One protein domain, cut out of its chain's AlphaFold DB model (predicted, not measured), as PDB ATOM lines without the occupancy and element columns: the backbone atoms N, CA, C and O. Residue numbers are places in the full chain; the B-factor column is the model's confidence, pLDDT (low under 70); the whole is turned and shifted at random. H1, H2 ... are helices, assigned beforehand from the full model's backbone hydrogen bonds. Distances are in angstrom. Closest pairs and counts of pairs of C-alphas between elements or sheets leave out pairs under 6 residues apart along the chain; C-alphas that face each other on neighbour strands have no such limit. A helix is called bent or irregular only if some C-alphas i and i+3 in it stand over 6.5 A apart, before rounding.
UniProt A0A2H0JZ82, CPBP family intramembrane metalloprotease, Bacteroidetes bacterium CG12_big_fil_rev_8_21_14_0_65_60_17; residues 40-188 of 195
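AT A GLANCE: This is residues 40 to 188 of the 195 residues of the protein "CPBP family intramembrane metalloprotease" of Bacteroidetes bacterium CG12_big_fil_rev_8_21_14_0_65_60_17 (UniProt A0A2H0JZ82). This is a bundle of five helices built round H6, with H1 and H3 on roughly opposite sides of it, H5 on a third, and H4 packed on H5 and on the later part of H3, away from H6. The short helices H2 and H7 sit where H6 ends, and H3 runs nearly the whole length. The bundle, H1, H3, H4, H5 and H6, is up and down, each helix running against the one before it in the chain. The printed part has 149 residues with seven named helices, H1 to H7 in order, and no named strand, class all helix. It is compact, with a radius of gyration of the C-alphas of 15.4 A and spans of 46 by 32 by 27 A.

IN THESE COORDINATES: The longest helix, H3, is residues 84 to 117, 45.2 A from C-alpha 84 at (128.346, 171.285, 186.569) to C-alpha 117 at (103.037, 133.894, 188.225). It has a kink of 42 degrees near residue 92 and is irregular, with C-alphas 113 and 116 7.6 A apart. H6 is residues 165 to 182, 25.6 A. H5 is residues 142 to 162, 30.0 A, and H4 is residues 121 to 139, 28.3 A. H1, residues 43 to 71, spans 38.2 A from C-alpha 43 at (115.234, 151.457, 206.999); it has a kink of 45 degrees near residue 50 and is only just irregular, C-alphas 48 and 51 being 6.8 A apart. H2 is residues 78 to 82 and H7 residues 184 to 187.

HOW THE PARTS SIT: H3 touches the hub, H6, opposite ways at a steep tilt of 41 degrees; their closest C-alphas, of Pro 95 and Ala 173, are 5.2 A apart. H1 touches H6 the same way at a shallow tilt of 18 degrees, closest at the C-alphas of Ala 46 and Leu 167, 4.6 A. H5 and H6 form a hairpin at a shallow tilt of 29 degrees, closest at the C-alphas of Tyr 159 and Val 168, 5.7 A. H4 and H5 form another, at a steep tilt of 38 degrees, closest at the C-alphas of Ala 129 and Gly 152, 4.2 A. H3, with residues 106 to 115 alone, touches H4 in a third hairpin, closest at the C-alphas of Gln 115 and Phe 124, 6.1 A. H2 touches H6, closest at the C-alphas of Phe 79 and Thr 181, 6.4 A. H6 and H7 only just touch, only at the corner, with 3 pairs of C-alphas within 8 A, the closest those of Ile 179 and Gly 185, 5.2 A. H1 is apart from H3 and H4, and H4 from H6. Each O i to N i+4 pair is within hydrogen-bond range in H2, H5 and H6, against 21 of 25 in H1, 18 of 30 in H3 and 12 of 15 in H4; H7 is too short for such a pair.

THE WHOLE: The two C-alphas farthest apart, of Ser 82 and Ala 119, are 48.6 A apart. The printed part has no cut, and no link is long. No printed residue is under 70 in pLDDT, and the mean of the printed part is 95.4.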
ATOM      1  N   LEU A  40     108.321 149.568 201.417       97.69
ATOM      2  CA  LEU A  40     108.584 150.816 200.691       97.69
ATOM      3  C   LEU A  40     109.719 151.622 201.346       97.69
ATOM      4  O   LEU A  40     110.565 152.178 200.657       97.69
ATOM      5  N   TRP A  41     109.800 151.608 202.677       97.25
ATOM      6  CA  TRP A  41     110.729 152.439 203.451       97.25
ATOM      7  C   TRP A  41     111.456 151.649 204.543       97.25
ATOM      8  O   TRP A  41     111.701 152.169 205.627       97.25
ATOM      9  N   ASN A  42     111.781 150.376 204.303       96.81
ATOM     10  CA  ASN A  42     112.353 149.496 205.325       96.81
ATOM     11  C   ASN A  42     113.803 149.901 205.666       96.81
ATOM     12  O   ASN A  42     114.766 149.343 205.132       96.81
ATOM     13  N   VAL A  43     113.951 150.901 206.545       96.62
ATOM     14  CA  VAL A  43     115.234 151.457 206.999       96.62
ATOM     15  C   VAL A  43     116.085 150.420 207.738       96.62
ATOM     16  O   VAL A  43     117.273 150.335 207.425       96.62
ATOM     17  N   PRO A  44     115.553 149.603 208.675       97.06
ATOM     18  CA  PRO A  44     116.353 148.565 209.323       97.06
ATOM     19  C   PRO A  44     116.976 147.593 208.317       97.06
ATOM     20  O   PRO A  44     118.185 147.363 208.358       97.06
ATOM     21  N   ALA A  45     116.193 147.094 207.355       94.94
ATOM     22  CA  ALA A  45     116.724 146.218 206.317       94.94
ATOM     23  C   ALA A  45     117.708 146.938 205.383       94.94
ATOM     24  O   ALA A  45     118.699 146.341 204.967       94.94
ATOM     25  N   ALA A  46     117.492 148.229 205.102       95.62
ATOM     26  CA  ALA A  46     118.442 149.027 204.335       95.62
ATOM     27  C   ALA A  46     119.795 149.163 205.045       95.62
ATOM     28  O   ALA A  46     120.839 149.006 204.417       95.62
ATOM     29  N   ARG A  47     119.800 149.369 206.365       94.69
ATOM     30  CA  ARG A  47     121.037 149.415 207.156       94.69
ATOM     31  C   ARG A  47     121.768 148.073 207.148       94.69
ATOM     32  O   ARG A  47     122.976 148.046 206.940       94.69
ATOM     33  N   LEU A  48     121.041 146.967 207.318       93.75
ATOM     34  CA  LEU A  48     121.622 145.620 207.320       93.75
ATOM     35  C   LEU A  48     122.184 145.221 205.944       93.75
ATOM     36  O   LEU A  48     123.296 144.702 205.845       93.75
ATOM     37  N   GLY A  49     121.439 145.493 204.870       93.94
ATOM     38  CA  GLY A  49     121.857 145.193 203.498       93.94
ATOM     39  C   GLY A  49     122.895 146.169 202.932       93.94
ATOM     40  O   GLY A  49     123.616 145.824 201.992       93.94
ATOM     41  N   GLY A  50     123.017 147.360 203.526       94.06
ATOM     42  CA  GLY A  50     123.859 148.452 203.042       94.06
ATOM     43  C   GLY A  50     125.330 148.080 202.883       94.06
ATOM     44  O   GLY A  50     125.945 148.465 201.895       94.06
ATOM     45  N   LYS A  51     125.886 147.256 203.783       94.88
ATOM     46  CA  LYS A  51     127.288 146.806 203.696       94.88
ATOM     47  C   LYS A  51     127.573 146.035 202.402       94.88
ATOM     48  O   LYS A  51     128.557 146.314 201.728       94.88
ATOM     49  N   HIS A  52     126.726 145.068 202.050       93.88
ATOM     50  CA  HIS A  52     126.926 144.237 200.857       93.88
ATOM     51  C   HIS A  52     126.732 145.039 199.569       93.88
ATOM     52  O   HIS A  52     127.486 144.878 198.611       93.88
ATOM     53  N   MET A  53     125.737 145.927 199.560       96.44
ATOM     54  CA  MET A  53     125.523 146.889 198.483       96.44
ATOM     55  C   MET A  53     126.749 147.791 198.292       96.44
ATOM     56  O   MET A  53     127.292 147.857 197.191       96.44
ATOM     57  N   PHE A  54     127.255 148.380 199.376       96.44
ATOM     58  CA  PHE A  54     128.413 149.267 199.333       96.44
ATOM     59  C   PHE A  54     129.685 148.550 198.870       96.44
ATOM     60  O   PHE A  54     130.419 149.090 198.054       96.44
ATOM     61  N   LEU A  55     129.922 147.307 199.306       96.56
ATOM     62  CA  LEU A  55     131.054 146.508 198.820       96.56
ATOM     63  C   LEU A  55     130.979 146.257 197.309       96.56
ATOM     64  O   LEU A  55     131.982 146.412 196.616       96.56
ATOM     65  N   ARG A  56     129.796 145.912 196.777       96.38
ATOM     66  CA  ARG A  56     129.603 145.761 195.324       96.38
ATOM     67  C   ARG A  56     129.897 147.066 194.588       96.38
ATOM     68  O   ARG A  56     130.560 147.031 193.555       96.38
ATOM     69  N   PHE A  57     129.442 148.195 195.131       97.75
ATOM     70  CA  PHE A  57     129.709 149.512 194.562       97.75
ATOM     71  C   PHE A  57     131.203 149.853 194.586       97.75
ATOM     72  O   PHE A  57     131.764 150.151 193.543       97.75
ATOM     73  N   VAL A  58     131.884 149.724 195.726       97.56
ATOM     74  CA  VAL A  58     133.322 150.035 195.856       97.56
ATOM     75  C   VAL A  58     134.194 149.158 194.956       97.56
ATOM     76  O   VAL A  58     135.229 149.619 194.489       97.56
ATOM     77  N   VAL A  59     133.790 147.917 194.680       96.50
ATOM     78  CA  VAL A  59     134.522 147.036 193.760       96.50
ATOM     79  C   VAL A  59     134.204 147.352 192.299       96.50
ATOM     80  O   VAL A  59     135.113 147.463 191.481       96.50
ATOM     81  N   GLY A  60     132.926 147.490 191.941       97.19
ATOM     82  CA  GLY A  60     132.539 147.658 190.542       97.19
ATOM     83  C   GLY A  60     132.659 149.096 190.028       97.19
ATOM     84  O   GLY A  60     132.874 149.282 188.833       97.19
ATOM     85  N   ALA A  61     132.584 150.108 190.897       97.56
ATOM     86  CA  ALA A  61     132.722 151.506 190.501       97.56
ATOM     87  C   ALA A  61     134.104 151.800 189.895       97.56
ATOM     88  O   ALA A  61     134.131 152.320 188.785       97.56
ATOM     89  N   PRO A  62     135.245 151.407 190.503       98.06
ATOM     90  CA  PRO A  62     136.550 151.537 189.862       98.06
ATOM     91  C   PRO A  62     136.620 150.814 188.520       98.06
ATOM     92  O   PRO A  62     137.111 151.391 187.560       98.06
ATOM     93  N   VAL A  63     136.096 149.588 188.421       96.81
ATOM     94  CA  VAL A  63     136.113 148.822 187.163       96.81
ATOM     95  C   VAL A  63     135.373 149.574 186.057       96.81
ATOM     96  O   VAL A  63     135.905 149.727 184.958       96.81
ATOM     97  N   LEU A  64     134.177 150.089 186.349       95.94
ATOM     98  CA  LEU A  64     133.395 150.859 185.387       95.94
ATOM     99  C   LEU A  64     134.084 152.187 185.036       95.94
ATOM    100  O   LEU A  64     134.216 152.513 183.860       95.94
ATOM    101  N   THR A  65     134.581 152.913 186.037       97.12
ATOM    102  CA  THR A  65     135.326 154.171 185.875       97.12
ATOM    103  C   THR A  65     136.565 153.990 185.003       97.12
ATOM    104  O   THR A  65     136.728 154.714 184.024       97.12
ATOM    105  N   PHE A  66     137.421 153.009 185.309       96.88
ATOM    106  CA  PHE A  66     138.616 152.709 184.520       96.88
ATOM    107  C   PHE A  66     138.254 152.236 183.113       96.88
ATOM    108  O   PHE A  66     138.880 152.671 182.151       96.88
ATOM    109  N   GLY A  67     137.220 151.403 182.972       95.44
ATOM    110  CA  GLY A  67     136.726 150.970 181.666       95.44
ATOM    111  C   GLY A  67     136.320 152.151 180.785       95.44
ATOM    112  O   GLY A  67     136.738 152.227 179.633       95.44
ATOM    113  N   VAL A  68     135.570 153.112 181.329       94.88
ATOM    114  CA  VAL A  68     135.188 154.329 180.598       94.88
ATOM    115  C   VAL A  68     136.401 155.200 180.297       94.88
ATOM    116  O   VAL A  68     136.567 155.622 179.158       94.88
ATOM    117  N   TYR A  69     137.272 155.430 181.282       94.69
ATOM    118  CA  TYR A  69     138.463 156.259 181.110       94.69
ATOM    119  C   TYR A  69     139.397 155.731 180.012       94.69
ATOM    120  O   TYR A  69     139.945 156.519 179.249       94.69
ATOM    121  N   LEU A  70     139.558 154.409 179.899       96.25
ATOM    122  CA  LEU A  70     140.424 153.790 178.893       96.25
ATOM    123  C   LEU A  70     139.754 153.658 177.521       96.25
ATOM    124  O   LEU A  70     140.406 153.875 176.504       96.25
ATOM    125  N   LEU A  71     138.475 153.272 177.479       94.44
ATOM    126  CA  LEU A  71     137.794 152.954 176.220       94.44
ATOM    127  C   LEU A  71     137.139 154.170 175.568       94.44
ATOM    128  O   LEU A  71     137.010 154.188 174.350       94.44
ATOM    129  N   ARG A  72     136.679 155.139 176.368       92.62
ATOM    130  CA  ARG A  72     135.921 156.327 175.940       92.62
ATOM    131  C   ARG A  72     136.384 157.589 176.700       92.62
ATOM    132  O   ARG A  72     135.560 158.248 177.348       92.62
ATOM    133  N   PRO A  73     137.689 157.928 176.672       93.44
ATOM    134  CA  PRO A  73     138.251 159.054 177.424       93.44
ATOM    135  C   PRO A  73     137.595 160.401 177.095       93.44
ATOM    136  O   PRO A  73     137.581 161.300 177.931       93.44
ATOM    137  N   GLU A  74     137.020 160.557 175.904       91.25
ATOM    138  CA  GLU A  74     136.321 161.769 175.479       91.25
ATOM    139  C   GLU A  74     135.011 162.024 176.242       91.25
ATOM    140  O   GLU A  74     134.538 163.158 176.294       91.25
ATOM    141  N   LEU A  75     134.432 160.996 176.873       91.25
ATOM    142  CA  LEU A  75     133.261 161.145 177.745       91.25
ATOM    143  C   LEU A  75     133.648 161.502 179.184       91.25
ATOM    144  O   LEU A  75     132.786 161.876 179.979       91.25
ATOM    145  N   TRP A  76     134.929 161.381 179.536       94.62
ATOM    146  CA  TRP A  76     135.387 161.455 180.913       94.62
ATOM    147  C   TRP A  76     134.990 162.767 181.592       94.62
ATOM    148  O   TRP A  76     135.425 163.856 181.201       94.62
ATOM    149  N   LEU A  77     134.191 162.635 182.656       94.25
ATOM    150  CA  LEU A  77     133.671 163.750 183.446       94.25
ATOM    151  C   LEU A  77     132.943 164.804 182.603       94.25
ATOM    152  O   LEU A  77     132.990 165.980 182.952       94.25
ATOM    153  N   ASN A  78     132.278 164.403 181.512       91.12
ATOM    154  CA  ASN A  78     131.601 165.333 180.607       91.12
ATOM    155  C   ASN A  78     130.645 166.264 181.377       91.12
ATOM    156  O   ASN A  78     130.914 167.456 181.449       91.12
ATOM    157  N   PHE A  79     129.646 165.723 182.086       91.12
ATOM    158  CA  PHE A  79     128.713 166.530 182.883       91.12
ATOM    159  C   PHE A  79     129.398 167.402 183.954       91.12
ATOM    160  O   PHE A  79     129.164 168.609 183.945       91.12
ATOM    161  N   PRO A  80     130.271 166.869 184.837       95.12
ATOM    162  CA  PRO A  80     130.997 167.703 185.798       95.12
ATOM    163  C   PRO A  80     131.816 168.843 185.178       95.12
ATOM    164  O   PRO A  80     132.018 169.864 185.828       95.12
ATOM    165  N   ARG A  81     132.330 168.669 183.952       94.31
ATOM    166  CA  ARG A  81     133.211 169.641 183.290       94.31
ATOM    167  C   ARG A  81     132.458 170.661 182.448       94.31
ATOM    168  O   ARG A  81     132.842 171.824 182.455       94.31
ATOM    169  N   SER A  82     131.444 170.231 181.702       91.50
ATOM    170  CA  SER A  82     130.717 171.092 180.766       91.50
ATOM    171  C   SER A  82     129.465 171.705 181.380       91.50
ATOM    172  O   SER A  82     129.141 172.843 181.072       91.50
ATOM    173  N   GLU A  83     128.772 170.973 182.257       91.81
ATOM    174  CA  GLU A  83     127.454 171.340 182.785       91.81
ATOM    175  C   GLU A  83     127.353 171.055 184.304       91.81
ATOM    176  O   GLU A  83     126.488 170.291 184.748       91.81
ATOM    177  N   PRO A  84     128.228 171.642 185.149       94.94
ATOM    178  CA  PRO A  84     128.346 171.285 186.569       94.94
ATOM    179  C   PRO A  84     127.074 171.554 187.384       94.94
ATOM    180  O   PRO A  84     126.786 170.831 188.337       94.94
ATOM    181  N   LEU A  85     126.290 172.572 187.010       94.69
ATOM    182  CA  LEU A  85     125.008 172.857 187.657       94.69
ATOM    183  C   LEU A  85     123.987 171.757 187.362       94.69
ATOM    184  O   LEU A  85     123.354 171.247 188.285       94.69
ATOM    185  N   LEU A  86     123.863 171.351 186.095       90.25
ATOM    186  CA  LEU A  86     122.998 170.239 185.707       90.25
ATOM    187  C   LEU A  86     123.456 168.941 186.373       90.25
ATOM    188  O   LEU A  86     122.625 168.205 186.892       90.25
ATOM    189  N   TRP A  87     124.765 168.682 186.413       94.81
ATOM    190  CA  TRP A  87     125.325 167.541 187.133       94.81
ATOM    191  C   TRP A  87     124.908 167.543 188.608       94.81
ATOM    192  O   TRP A  87     124.361 166.550 189.080       94.81
ATOM    193  N   GLY A  88     125.083 168.663 189.317       95.38
ATOM    194  CA  GLY A  88     124.682 168.786 190.720       95.38
ATOM    195  C   GLY A  88     123.180 168.578 190.931       95.38
ATOM    196  O   GLY A  88     122.774 167.897 191.871       95.38
ATOM    197  N   VAL A  89     122.348 169.092 190.019       91.75
ATOM    198  CA  VAL A  89     120.901 168.827 190.014       91.75
ATOM    199  C   VAL A  89     120.622 167.340 189.813       91.75
ATOM    200  O   VAL A  89     119.799 166.788 190.539       91.75
ATOM    201  N   LEU A  90     121.305 166.668 188.884       91.31
ATOM    202  CA  LEU A  90     121.151 165.228 188.668       91.31
ATOM    203  C   LEU A  90     121.522 164.444 189.934       91.31
ATOM    204  O   LEU A  90     120.704 163.652 190.377       91.31
ATOM    205  N   MET A  91     122.642 164.737 190.601       95.31
ATOM    206  CA  MET A  91     123.055 164.019 191.825       95.31
ATOM    207  C   MET A  91     122.025 164.069 192.972       95.31
ATOM    208  O   MET A  91     122.106 163.285 193.913       95.31
ATOM    209  N   VAL A  92     121.064 164.999 192.934       94.06
ATOM    210  CA  VAL A  92     120.069 165.177 194.006       94.06
ATOM    211  C   VAL A  92     118.648 164.873 193.535       94.06
ATOM    212  O   VAL A  92     117.906 164.139 194.187       94.06
ATOM    213  N   ILE A  93     118.244 165.433 192.397       94.31
ATOM    214  CA  ILE A  93     116.866 165.374 191.902       94.31
ATOM    215  C   ILE A  93     116.584 164.046 191.195       94.31
ATOM    216  O   ILE A  93     115.503 163.483 191.387       94.31
ATOM    217  N   TYR A  94     117.534 163.508 190.420       93.56
ATOM    218  CA  TYR A  94     117.336 162.240 189.705       93.56
ATOM    219  C   TYR A  94     117.087 161.046 190.652       93.56
ATOM    220  O   TYR A  94     116.128 160.304 190.394       93.56
ATOM    221  N   PRO A  95     117.808 160.884 191.782       96.44
ATOM    222  CA  PRO A  95     117.512 159.838 192.760       96.44
ATOM    223  C   PRO A  95     116.068 159.865 193.288       96.44
ATOM    224  O   PRO A  95     115.428 158.825 193.461       96.44
ATOM    225  N   LEU A  96     115.520 161.059 193.516       95.56
ATOM    226  CA  LEU A  96     114.199 161.222 194.126       95.56
ATOM    227  C   LEU A  96     113.062 161.076 193.113       95.56
ATOM    228  O   LEU A  96     112.088 160.373 193.371       95.56
ATOM    229  N   TRP A  97     113.182 161.739 191.964       94.88
ATOM    230  CA  TRP A  97     112.088 161.868 190.996       94.88
ATOM    231  C   TRP A  97     112.144 160.854 189.861       94.88
ATOM    232  O   TRP A  97     111.159 160.685 189.144       94.88
ATOM    233  N   SER A  98     113.274 160.167 189.695       95.50
ATOM    234  CA  SER A  98     113.422 159.115 188.697       95.50
ATOM    235  C   SER A  98     113.667 157.761 189.348       95.50
ATOM    236  O   SER A  98     112.849 156.856 189.196       95.50
ATOM    237  N   VAL A  99     114.745 157.619 190.119       98.06
ATOM    238  CA  VAL A  99     115.167 156.309 190.639       98.06
ATOM    239  C   VAL A  99     114.124 155.704 191.573       98.06
ATOM    240  O   VAL A  99     113.688 154.577 191.345       98.06
ATOM    241  N   TYR A 100     113.675 156.433 192.597       98.50
ATOM    242  CA  TYR A 100     112.711 155.872 193.546       98.50
ATOM    243  C   TYR A 100     111.379 155.457 192.873       98.50
ATOM    244  O   TYR A 100     110.946 154.320 193.083       98.50
ATOM    245  N   PRO A 101     110.750 156.281 192.004       98.56
ATOM    246  CA  PRO A 101     109.616 155.854 191.183       98.56
ATOM    247  C   PRO A 101     109.880 154.599 190.344       98.56
ATOM    248  O   PRO A 101     109.037 153.701 190.312       98.56
ATOM    249  N   GLN A 102     111.050 154.500 189.701       98.62
ATOM    250  CA  GLN A 102     111.429 153.301 188.951       98.62
ATOM    251  C   GLN A 102     111.483 152.063 189.855       98.62
ATOM    252  O   GLN A 102     110.958 151.017 189.487       98.62
ATOM    253  N   GLU A 103     112.042 152.162 191.058       98.75
ATOM    254  CA  GLU A 103     112.104 151.023 191.979       98.75
ATOM    255  C   GLU A 103     110.722 150.628 192.532       98.75
ATOM    256  O   GLU A 103     110.450 149.445 192.744       98.75
ATOM    257  N   VAL A 104     109.780 151.563 192.666       98.69
ATOM    258  CA  VAL A 104     108.377 151.201 192.933       98.69
ATOM    259  C   VAL A 104     107.796 150.387 191.772       98.69
ATOM    260  O   VAL A 104     107.263 149.298 191.998       98.69
ATOM    261  N   ILE A 105     107.920 150.899 190.543       98.75
ATOM    262  CA  ILE A 105     107.325 150.311 189.333       98.75
ATOM    263  C   ILE A 105     107.918 148.944 189.025       98.75
ATOM    264  O   ILE A 105     107.194 148.018 188.671       98.75
ATOM    265  N   PHE A 106     109.235 148.811 189.144       98.62
ATOM    266  CA  PHE A 106     109.927 147.618 188.695       98.62
ATOM    267  C   PHE A 106     110.275 146.663 189.825       98.62
ATOM    268  O   PHE A 106     110.607 145.532 189.512       98.62
ATOM    269  N   ARG A 107     110.231 147.027 191.115       98.50
ATOM    270  CA  ARG A 107     110.627 146.105 192.206       98.50
ATOM    271  C   ARG A 107     109.460 145.856 193.128       98.50
ATOM    272  O   ARG A 107     108.941 144.741 193.137       98.50
ATOM    273  N   ALA A 108     109.017 146.879 193.852       98.50
ATOM    274  CA  ALA A 108     107.985 146.703 194.867       98.50
ATOM    275  C   ALA A 108     106.678 146.167 194.271       98.50
ATOM    276  O   ALA A 108     106.146 145.161 194.743       98.50
ATOM    277  N   PHE A 109     106.202 146.793 193.192       98.62
ATOM    278  CA  PHE A 109     104.947 146.420 192.554       98.62
ATOM    279  C   PHE A 109     104.957 145.000 191.956       98.62
ATOM    280  O   PHE A 109     104.144 144.176 192.381       98.62
ATOM    281  N   PRO A 110     105.862 144.645 191.024       98.25
ATOM    282  CA  PRO A 110     105.837 143.336 190.381       98.25
ATOM    283  C   PRO A 110     106.244 142.207 191.321       98.25
ATOM    284  O   PRO A 110     105.740 141.098 191.164       98.25
ATOM    285  N   MET A 111     107.111 142.458 192.310       98.12
ATOM    286  CA  MET A 111     107.421 141.436 193.308       98.12
ATOM    287  C   MET A 111     106.177 141.100 194.125       98.12
ATOM    288  O   MET A 111     105.889 139.930 194.326       98.12
ATOM    289  N   HIS A 112     105.404 142.094 194.563       97.88
ATOM    290  CA  HIS A 112     104.158 141.817 195.276       97.88
ATOM    291  C   HIS A 112     103.120 141.143 194.370       97.88
ATOM    292  O   HIS A 112     102.537 140.125 194.735       97.88
ATOM    293  N   ARG A 113     102.904 141.684 193.164       97.38
ATOM    294  CA  ARG A 113     101.739 141.327 192.344       97.38
ATOM    295  C   ARG A 113     101.943 140.144 191.404       97.38
ATOM    296  O   ARG A 113     100.963 139.466 191.085       97.38
ATOM    297  N   TYR A 114     103.170 139.936 190.930       97.25
ATOM    298  CA  TYR A 114     103.465 139.036 189.815       97.25
ATOM    299  C   TYR A 114     104.483 137.942 190.143       97.25
ATOM    300  O   TYR A 114     104.590 137.017 189.346       97.25
ATOM    301  N   GLN A 115     105.190 137.979 191.285       96.88
ATOM    302  CA  GLN A 115     106.192 136.945 191.616       96.88
ATOM    303  C   GLN A 115     105.614 135.519 191.554       96.88
ATOM    304  O   GLN A 115     106.278 134.608 191.073       96.88
ATOM    305  N   THR A 116     104.358 135.336 191.973       96.38
ATOM    306  CA  THR A 116     103.673 134.034 192.025       96.38
ATOM    307  C   THR A 116     103.251 133.500 190.657       96.38
ATOM    308  O   THR A 116     102.877 132.337 190.554       96.38
ATOM    309  N   LEU A 117     103.320 134.319 189.600       97.50
ATOM    310  CA  LEU A 117     103.037 133.894 188.225       97.50
ATOM    311  C   LEU A 117     104.212 133.141 187.586       97.50
ATOM    312  O   LEU A 117     104.059 132.556 186.515       97.50
ATOM    313  N   PHE A 118     105.390 133.167 188.211       97.25
ATOM    314  CA  PHE A 118     106.600 132.543 187.687       97.25
ATOM    315  C   PHE A 118     106.904 131.240 188.418       97.25
ATOM    316  O   PHE A 118     106.749 131.136 189.631       97.25
ATOM    317  N   ALA A 119     107.423 130.258 187.677       94.75
ATOM    318  CA  ALA A 119     107.754 128.942 188.224       94.75
ATOM    319  C   ALA A 119     108.830 128.982 189.327       94.75
ATOM    320  O   ALA A 119     108.882 128.091 190.169       94.75
ATOM    321  N   ASN A 120     109.725 129.973 189.295       96.06
ATOM    322  CA  ASN A 120     110.765 130.171 190.301       96.06
ATOM    323  C   ASN A 120     111.291 131.618 190.288       96.06
ATOM    324  O   ASN A 120     111.056 132.380 189.344       96.06
ATOM    325  N   GLU A 121     112.069 131.966 191.317       95.31
ATOM    326  CA  GLU A 121     112.648 133.305 191.485       95.31
ATOM    327  C   GLU A 121     113.556 133.726 190.326       95.31
ATOM    328  O   GLU A 121     113.531 134.885 189.923       95.31
ATOM    329  N   ARG A 122     114.336 132.805 189.742       96.56
ATOM    330  CA  ARG A 122     115.257 133.148 188.645       96.56
ATOM    331  C   ARG A 122     114.500 133.605 187.403       96.56
ATOM    332  O   ARG A 122     114.910 134.580 186.779       96.56
ATOM    333  N   HIS A 123     113.396 132.937 187.061       97.81
ATOM    334  CA  HIS A 123     112.540 133.351 185.947       97.81
ATOM    335  C   HIS A 123     111.897 134.713 186.212       97.81
ATOM    336  O   HIS A 123     111.898 135.567 185.325       97.81
ATOM    337  N   PHE A 124     111.421 134.949 187.439       98.38
ATOM    338  CA  PHE A 124     110.900 136.258 187.821       98.38
ATOM    339  C   PHE A 124     111.979 137.349 187.728       98.38
ATOM    340  O   PHE A 124     111.729 138.403 187.152       98.38
ATOM    341  N   PHE A 125     113.199 137.101 188.219       98.50
ATOM    342  CA  PHE A 125     114.297 138.074 188.166       98.50
ATOM    343  C   PHE A 125     114.711 138.387 186.730       98.50
ATOM    344  O   PHE A 125     114.952 139.549 186.408       98.50
ATOM    345  N   ALA A 126     114.746 137.379 185.855       98.44
ATOM    346  CA  ALA A 126     115.037 137.574 184.438       98.44
ATOM    347  C   ALA A 126     113.961 138.442 183.776       98.44
ATOM    348  O   ALA A 126     114.288 139.437 183.134       98.44
ATOM    349  N   ALA A 127     112.681 138.127 183.993       98.38
ATOM    350  CA  ALA A 127     111.574 138.918 183.462       98.38
ATOM    351  C   ALA A 127     111.574 140.355 184.012       98.38
ATOM    352  O   ALA A 127     111.338 141.305 183.271       98.38
ATOM    353  N   ASN A 128     111.899 140.527 185.295       98.50
ATOM    354  CA  ASN A 128     112.013 141.829 185.941       98.50
ATOM    355  C   ASN A 128     113.127 142.690 185.328       98.50
ATOM    356  O   ASN A 128     112.903 143.850 184.980       98.50
ATOM    357  N   ALA A 129     114.316 142.105 185.163       98.62
ATOM    358  CA  ALA A 129     115.466 142.766 184.562       98.62
ATOM    359  C   ALA A 129     115.201 143.123 183.092       98.62
ATOM    360  O   ALA A 129     115.497 144.240 182.672       98.62
ATOM    361  N   LEU A 130     114.577 142.215 182.335       98.56
ATOM    362  CA  LEU A 130     114.161 142.462 180.955       98.56
ATOM    363  C   LEU A 130     113.121 143.581 180.861       98.56
ATOM    364  O   LEU A 130     113.255 144.447 180.006       98.56
ATOM    365  N   GLY A 131     112.122 143.611 181.747       98.31
ATOM    366  CA  GLY A 131     111.128 144.687 181.786       98.31
ATOM    367  C   GLY A 131     111.756 146.051 182.089       98.31
ATOM    368  O   GLY A 131     111.434 147.046 181.442       98.31
ATOM    369  N   PHE A 132     112.712 146.089 183.018       98.38
ATOM    370  CA  PHE A 132     113.466 147.300 183.328       98.38
ATOM    371  C   PHE A 132     114.352 147.751 182.153       98.38
ATOM    372  O   PHE A 132     114.362 148.931 181.809       98.38
ATOM    373  N   ALA A 133     115.038 146.825 181.479       97.69
ATOM    374  CA  ALA A 133     115.804 147.115 180.268       97.69
ATOM    375  C   ALA A 133     114.902 147.599 179.119       97.69
ATOM    376  O   ALA A 133     115.225 148.576 178.449       97.69
ATOM    377  N   ALA A 134     113.734 146.982 178.926       96.50
ATOM    378  CA  ALA A 134     112.773 147.370 177.897       96.50
ATOM    379  C   ALA A 134     112.288 148.815 178.077       96.50
ATOM    380  O   ALA A 134     112.179 149.548 177.096       96.50
ATOM    381  N   ALA A 135     112.086 149.271 179.317       93.31
ATOM    382  CA  ALA A 135     111.773 150.674 179.587       93.31
ATOM    383  C   ALA A 135     112.888 151.630 179.123       93.31
ATOM    384  O   ALA A 135     112.616 152.763 178.744       93.31
ATOM    385  N   HIS A 136     114.137 151.171 179.061       91.88
ATOM    386  CA  HIS A 136     115.266 151.966 178.580       91.88
ATOM    387  C   HIS A 136     115.402 151.992 177.050       91.88
ATOM    388  O   HIS A 136     116.210 152.759 176.527       91.88
ATOM    389  N   LEU A 137     114.564 151.259 176.304       89.75
ATOM    390  CA  LEU A 137     114.465 151.414 174.846       89.75
ATOM    391  C   LEU A 137     114.037 152.835 174.441       89.75
ATOM    392  O   LEU A 137     114.377 153.281 173.346       89.75
ATOM    393  N   LEU A 138     113.372 153.574 175.340       84.00
ATOM    394  CA  LEU A 138     113.043 154.998 175.184       84.00
ATOM    395  C   LEU A 138     114.291 155.854 174.900       84.00
ATOM    396  O   LEU A 138     114.230 156.826 174.144       84.00
ATOM    397  N   PHE A 139     115.445 155.459 175.449       81.06
ATOM    398  CA  PHE A 139     116.727 156.123 175.224       81.06
ATOM    399  C   PHE A 139     117.394 155.717 173.914       81.06
ATOM    400  O   PHE A 139     118.502 156.172 173.668       81.06
ATOM    401  N   ALA A 140     116.760 154.880 173.078       83.94
ATOM    402  CA  ALA A 140     117.234 154.366 171.785       83.94
ATOM    403  C   ALA A 140     118.765 154.217 171.690       83.94
ATOM    404  O   ALA A 140     119.400 154.686 170.746       83.94
ATOM    405  N   ASN A 141     119.355 153.620 172.723       86.50
ATOM    406  CA  ASN A 141     120.790 153.486 172.880       86.50
ATOM    407  C   ASN A 141     121.099 152.105 173.457       86.50
ATOM    408  O   ASN A 141     120.576 151.718 174.502       86.50
ATOM    409  N   VAL A 142     121.959 151.359 172.764       89.88
ATOM    410  CA  VAL A 142     122.292 149.983 173.147       89.88
ATOM    411  C   VAL A 142     123.061 149.916 174.468       89.88
ATOM    412  O   VAL A 142     122.853 148.986 175.238       89.88
ATOM    413  N   ILE A 143     123.894 150.915 174.779       90.88
ATOM    414  CA  ILE A 143     124.637 150.975 176.044       90.88
ATOM    415  C   ILE A 143     123.657 151.177 177.200       90.88
ATOM    416  O   ILE A 143     123.750 150.457 178.193       90.88
ATOM    417  N   ALA A 144     122.675 152.072 177.046       92.00
ATOM    418  CA  ALA A 144     121.619 152.251 178.041       92.00
ATOM    419  C   ALA A 144     120.825 150.955 178.265       92.00
ATOM    420  O   ALA A 144     120.620 150.543 179.401       92.00
ATOM    421  N   LEU A 145     120.455 150.260 177.185       93.44
ATOM    422  CA  LEU A 145     119.748 148.981 177.260       93.44
ATOM    423  C   LEU A 145     120.551 147.907 178.017       93.44
ATOM    424  O   LEU A 145     120.013 147.242 178.902       93.44
ATOM    425  N   VAL A 146     121.835 147.744 177.681       95.75
ATOM    426  CA  VAL A 146     122.718 146.733 178.287       95.75
ATOM    427  C   VAL A 146     122.977 147.036 179.761       95.75
ATOM    428  O   VAL A 146     122.827 146.153 180.606       95.75
ATOM    429  N   LEU A 147     123.327 148.280 180.092       95.81
ATOM    430  CA  LEU A 147     123.554 148.695 181.476       95.81
ATOM    431  C   LEU A 147     122.289 148.534 182.317       95.81
ATOM    432  O   LEU A 147     122.370 148.032 183.436       95.81
ATOM    433  N   SER A 148     121.120 148.866 181.769       97.25
ATOM    434  CA  SER A 148     119.856 148.657 182.468       97.25
ATOM    435  C   SER A 148     119.511 147.184 182.625       97.25
ATOM    436  O   SER A 148     118.977 146.816 183.662       97.25
ATOM    437  N   LEU A 149     119.862 146.301 181.690       98.44
ATOM    438  CA  LEU A 149     119.677 144.860 181.890       98.44
ATOM    439  C   LEU A 149     120.486 144.344 183.091       98.44
ATOM    440  O   LEU A 149     119.933 143.685 183.976       98.44
ATOM    441  N   PHE A 150     121.777 144.681 183.159       98.12
ATOM    442  CA  PHE A 150     122.637 144.283 184.278       98.12
ATOM    443  C   PHE A 150     122.237 144.962 185.593       98.12
ATOM    444  O   PHE A 150     122.178 144.301 186.631       98.12
ATOM    445  N   GLY A 151     121.904 146.253 185.544       98.12
ATOM    446  CA  GLY A 151     121.386 147.012 186.679       98.12
ATOM    447  C   GLY A 151     120.082 146.415 187.197       98.12
ATOM    448  O   GLY A 151     119.983 146.087 188.371       98.12
ATOM    449  N   GLY A 152     119.113 146.145 186.323       98.44
ATOM    450  CA  GLY A 152     117.840 145.520 186.678       98.44
ATOM    451  C   GLY A 152     118.018 144.167 187.366       98.44
ATOM    452  O   GLY A 152     117.373 143.909 188.383       98.44
ATOM    453  N   TRP A 153     118.944 143.334 186.876       98.56
ATOM    454  CA  TRP A 153     119.296 142.064 187.519       98.56
ATOM    455  C   TRP A 153     119.940 142.256 188.901       98.56
ATOM    456  O   TRP A 153     119.634 141.527 189.848       98.56
ATOM    457  N   LEU A 154     120.828 143.242 189.043       98.38
ATOM    458  CA  LEU A 154     121.442 143.595 190.321       98.38
ATOM    459  C   LEU A 154     120.389 144.081 191.331       98.38
ATOM    460  O   LEU A 154     120.329 143.577 192.455       98.38
ATOM    461  N   PHE A 155     119.543 145.017 190.908       98.69
ATOM    462  CA  PHE A 155     118.551 145.695 191.735       98.69
ATOM    463  C   PHE A 155     117.461 144.741 192.216       98.69
ATOM    464  O   PHE A 155     117.150 144.729 193.409       98.69
ATOM    465  N   ILE A 156     116.942 143.859 191.351       98.56
ATOM    466  CA  ILE A 156     115.923 142.894 191.783       98.56
ATOM    467  C   ILE A 156     116.462 141.923 192.838       98.56
ATOM    468  O   ILE A 156     115.754 141.604 193.791       98.56
ATOM    469  N   ARG A 157     117.735 141.514 192.746       98.19
ATOM    470  CA  ARG A 157     118.382 140.669 193.765       98.19
ATOM    471  C   ARG A 157     118.564 141.394 195.098       98.19
ATOM    472  O   ARG A 157     118.348 140.804 196.160       98.19
ATOM    473  N   THR A 158     118.954 142.666 195.063       98.38
ATOM    474  CA  THR A 158     119.042 143.495 196.273       98.38
ATOM    475  C   THR A 158     117.673 143.671 196.913       98.38
ATOM    476  O   THR A 158     117.532 143.504 198.123       98.38
ATOM    477  N   TYR A 159     116.643 143.937 196.112       98.56
ATOM    478  CA  TYR A 159     115.281 144.054 196.613       98.56
ATOM    479  C   TYR A 159     114.756 142.730 197.186       98.56
ATOM    480  O   TYR A 159     114.201 142.720 198.280       98.56
ATOM    481  N   ALA A 160     114.966 141.605 196.500       97.69
ATOM    482  CA  ALA A 160     114.505 140.292 196.949       97.69
ATOM    483  C   ALA A 160     115.113 139.889 198.302       97.69
ATOM    484  O   ALA A 160     114.395 139.404 199.174       97.69
ATOM    485  N   SER A 161     116.412 140.142 198.488       96.75
ATOM    486  CA  SER A 161     117.136 139.802 199.720       96.75
ATOM    487  C   SER A 161     116.848 140.743 200.893       96.75
ATOM    488  O   SER A 161     116.871 140.308 202.040       96.75
ATOM    489  N   SER A 162     116.569 142.024 200.631       97.50
ATOM    490  CA  SER A 162     116.372 143.032 201.683       97.50
ATOM    491  C   SER A 162     114.911 143.373 201.965       97.50
ATOM    492  O   SER A 162     114.609 143.918 203.024       97.50
ATOM    493  N   ARG A 163     114.007 143.126 201.009       97.38
ATOM    494  CA  ARG A 163     112.620 143.623 201.010       97.38
ATOM    495  C   ARG A 163     112.546 145.115 201.371       97.38
ATOM    496  O   ARG A 163     111.694 145.543 202.148       97.38
ATOM    497  N   SER A 164     113.470 145.908 200.821       98.50
ATOM    498  CA  SER A 164     113.579 147.349 201.059       98.50
ATOM    499  C   SER A 164     113.709 148.106 199.741       98.50
ATOM    500  O   SER A 164     114.755 148.081 199.093       98.50
ATOM    501  N   THR A 165     112.640 148.808 199.364       98.56
ATOM    502  CA  THR A 165     112.618 149.698 198.188       98.56
ATOM    503  C   THR A 165     113.607 150.846 198.382       98.56
ATOM    504  O   THR A 165     114.314 151.218 197.454       98.56
ATOM    505  N   LEU A 166     113.740 151.337 199.618       98.44
ATOM    506  CA  LEU A 166     114.740 152.337 199.985       98.44
ATOM    507  C   LEU A 166     116.173 151.860 199.708       98.44
ATOM    508  O   LEU A 166     116.949 152.604 199.116       98.44
ATOM    509  N   LEU A 167     116.538 150.635 200.110       98.50
ATOM    510  CA  LEU A 167     117.898 150.132 199.889       98.50
ATOM    511  C   LEU A 167     118.238 150.040 198.403       98.50
ATOM    512  O   LEU A 167     119.311 150.473 197.990       98.50
ATOM    513  N   VAL A 168     117.336 149.456 197.612       98.62
ATOM    514  CA  VAL A 168     117.567 149.304 196.174       98.62
ATOM    515  C   VAL A 168     117.550 150.655 195.459       98.62
ATOM    516  O   VAL A 168     118.348 150.851 194.552       98.62
ATOM    517  N   ALA A 169     116.743 151.622 195.911       98.69
ATOM    518  CA  ALA A 169     116.775 152.984 195.385       98.69
ATOM    519  C   ALA A 169     118.105 153.688 195.690       98.69
ATOM    520  O   ALA A 169     118.642 154.353 194.813       98.69
ATOM    521  N   ILE A 170     118.677 153.503 196.885       98.50
ATOM    522  CA  ILE A 170     120.020 154.011 197.213       98.50
ATOM    523  C   ILE A 170     121.076 153.346 196.324       98.50
ATOM    524  O   ILE A 170     121.937 154.032 195.785       98.50
ATOM    525  N   GLU A 171     121.012 152.022 196.143       98.62
ATOM    526  CA  GLU A 171     121.944 151.315 195.261       98.62
ATOM    527  C   GLU A 171     121.855 151.826 193.823       98.62
ATOM    528  O   GLU A 171     122.872 152.154 193.218       98.62
ATOM    529  N   HIS A 172     120.641 151.916 193.283       98.56
ATOM    530  CA  HIS A 172     120.405 152.405 191.933       98.56
ATOM    531  C   HIS A 172     120.867 153.859 191.792       98.56
ATOM    532  O   HIS A 172     121.579 154.159 190.837       98.56
ATOM    533  N   ALA A 173     120.579 154.732 192.761       98.38
ATOM    534  CA  ALA A 173     121.066 156.108 192.759       98.38
ATOM    535  C   ALA A 173     122.598 156.170 192.696       98.38
ATOM    536  O   ALA A 173     123.127 156.819 191.806       98.38
ATOM    537  N   LEU A 174     123.317 155.410 193.533       98.25
ATOM    538  CA  LEU A 174     124.785 155.375 193.511       98.25
ATOM    539  C   LEU A 174     125.347 154.959 192.143       98.25
ATOM    540  O   LEU A 174     126.285 155.582 191.640       98.25
ATOM    541  N   TRP A 175     124.777 153.925 191.519       98.38
ATOM    542  CA  TRP A 175     125.195 153.498 190.179       98.38
ATOM    543  C   TRP A 175     124.848 154.525 189.099       98.38
ATOM    544  O   TRP A 175     125.671 154.780 188.221       98.38
ATOM    545  N   GLY A 176     123.656 155.120 189.162       96.88
ATOM    546  CA  GLY A 176     123.214 156.153 188.228       96.88
ATOM    547  C   GLY A 176     124.065 157.418 188.330       96.88
ATOM    548  O   GLY A 176     124.562 157.910 187.319       96.88
ATOM    549  N   ASP A 177     124.321 157.890 189.546       97.56
ATOM    550  CA  ASP A 177     125.150 159.060 189.831       97.56
ATOM    551  C   ASP A 177     126.589 158.856 189.351       97.56
ATOM    552  O   ASP A 177     127.175 159.742 188.723       97.56
ATOM    553  N   LEU A 178     127.145 157.654 189.554       97.94
ATOM    554  CA  LEU A 178     128.436 157.285 188.983       97.94
ATOM    555  C   LEU A 178     128.403 157.358 187.452       97.94
ATOM    556  O   LEU A 178     129.276 157.988 186.864       97.94
ATOM    557  N   ILE A 179     127.399 156.751 186.811       95.75
ATOM    558  CA  ILE A 179     127.216 156.754 185.350       95.75
ATOM    559  C   ILE A 179     127.155 158.188 184.806       95.75
ATOM    560  O   ILE A 179     127.851 158.501 183.836       95.75
ATOM    561  N   PHE A 180     126.382 159.075 185.437       94.56
ATOM    562  CA  PHE A 180     126.320 160.494 185.075       94.56
ATOM    563  C   PHE A 180     127.656 161.205 185.279       94.56
ATOM    564  O   PHE A 180     128.055 162.012 184.442       94.56
ATOM    565  N   THR A 181     128.378 160.872 186.344       96.81
ATOM    566  CA  THR A 181     129.661 161.497 186.665       96.81
ATOM    567  C   THR A 181     130.755 161.086 185.686       96.81
ATOM    568  O   THR A 181     131.453 161.949 185.171       96.81
ATOM    569  N   ILE A 182     130.899 159.798 185.369       96.38
ATOM    570  CA  ILE A 182     132.017 159.304 184.541       96.38
ATOM    571  C   ILE A 182     131.800 159.485 183.032       96.38
ATOM    572  O   ILE A 182     132.696 159.161 182.258       96.38
ATOM    573  N   GLY A 183     130.641 160.004 182.612       91.38
ATOM    574  CA  GLY A 183     130.344 160.347 181.215       91.38
ATOM    575  C   GLY A 183     129.344 159.439 180.505       91.38
ATOM    576  O   GLY A 183     128.831 159.790 179.444       91.38
ATOM    577  N   LEU A 184     129.000 158.294 181.097       90.81
ATOM    578  CA  LEU A 184     128.012 157.373 180.528       90.81
ATOM    579  C   LEU A 184     126.580 157.920 180.595       90.81
ATOM    580  O   LEU A 184     125.727 157.477 179.828       90.81
ATOM    581  N   GLY A 185     126.319 158.913 181.451       83.00
ATOM    582  CA  GLY A 185     125.031 159.603 181.538       83.00
ATOM    583  C   GLY A 185     124.562 160.208 180.217       83.00
ATOM    584  O   GLY A 185     123.359 160.342 180.014       83.00
ATOM    585  N   TRP A 186     125.479 160.500 179.286       77.19
ATOM    586  CA  TRP A 186     125.149 160.918 177.919       77.19
ATOM    587  C   TRP A 186     124.175 159.951 177.225       77.19
ATOM    588  O   TRP A 186     123.297 160.371 176.477       77.19
ATOM    589  N   TYR A 187     124.274 158.652 177.520       82.81
ATOM    590  CA  TYR A 187     123.400 157.620 176.956       82.81
ATOM    591  C   TYR A 187     122.019 157.540 177.612       82.81
ATOM    592  O   TYR A 187     121.113 156.936 177.043       82.81
ATOM    593  N   PHE A 188     121.858 158.157 178.781       74.31
ATOM    594  CA  PHE A 188     120.631 158.171 179.581       74.31
ATOM    595  C   PHE A 188     119.975 159.555 179.632       74.31
ATOM    596  O   PHE A 188     118.923 159.723 180.245       74.31
TER     597      PHE A 188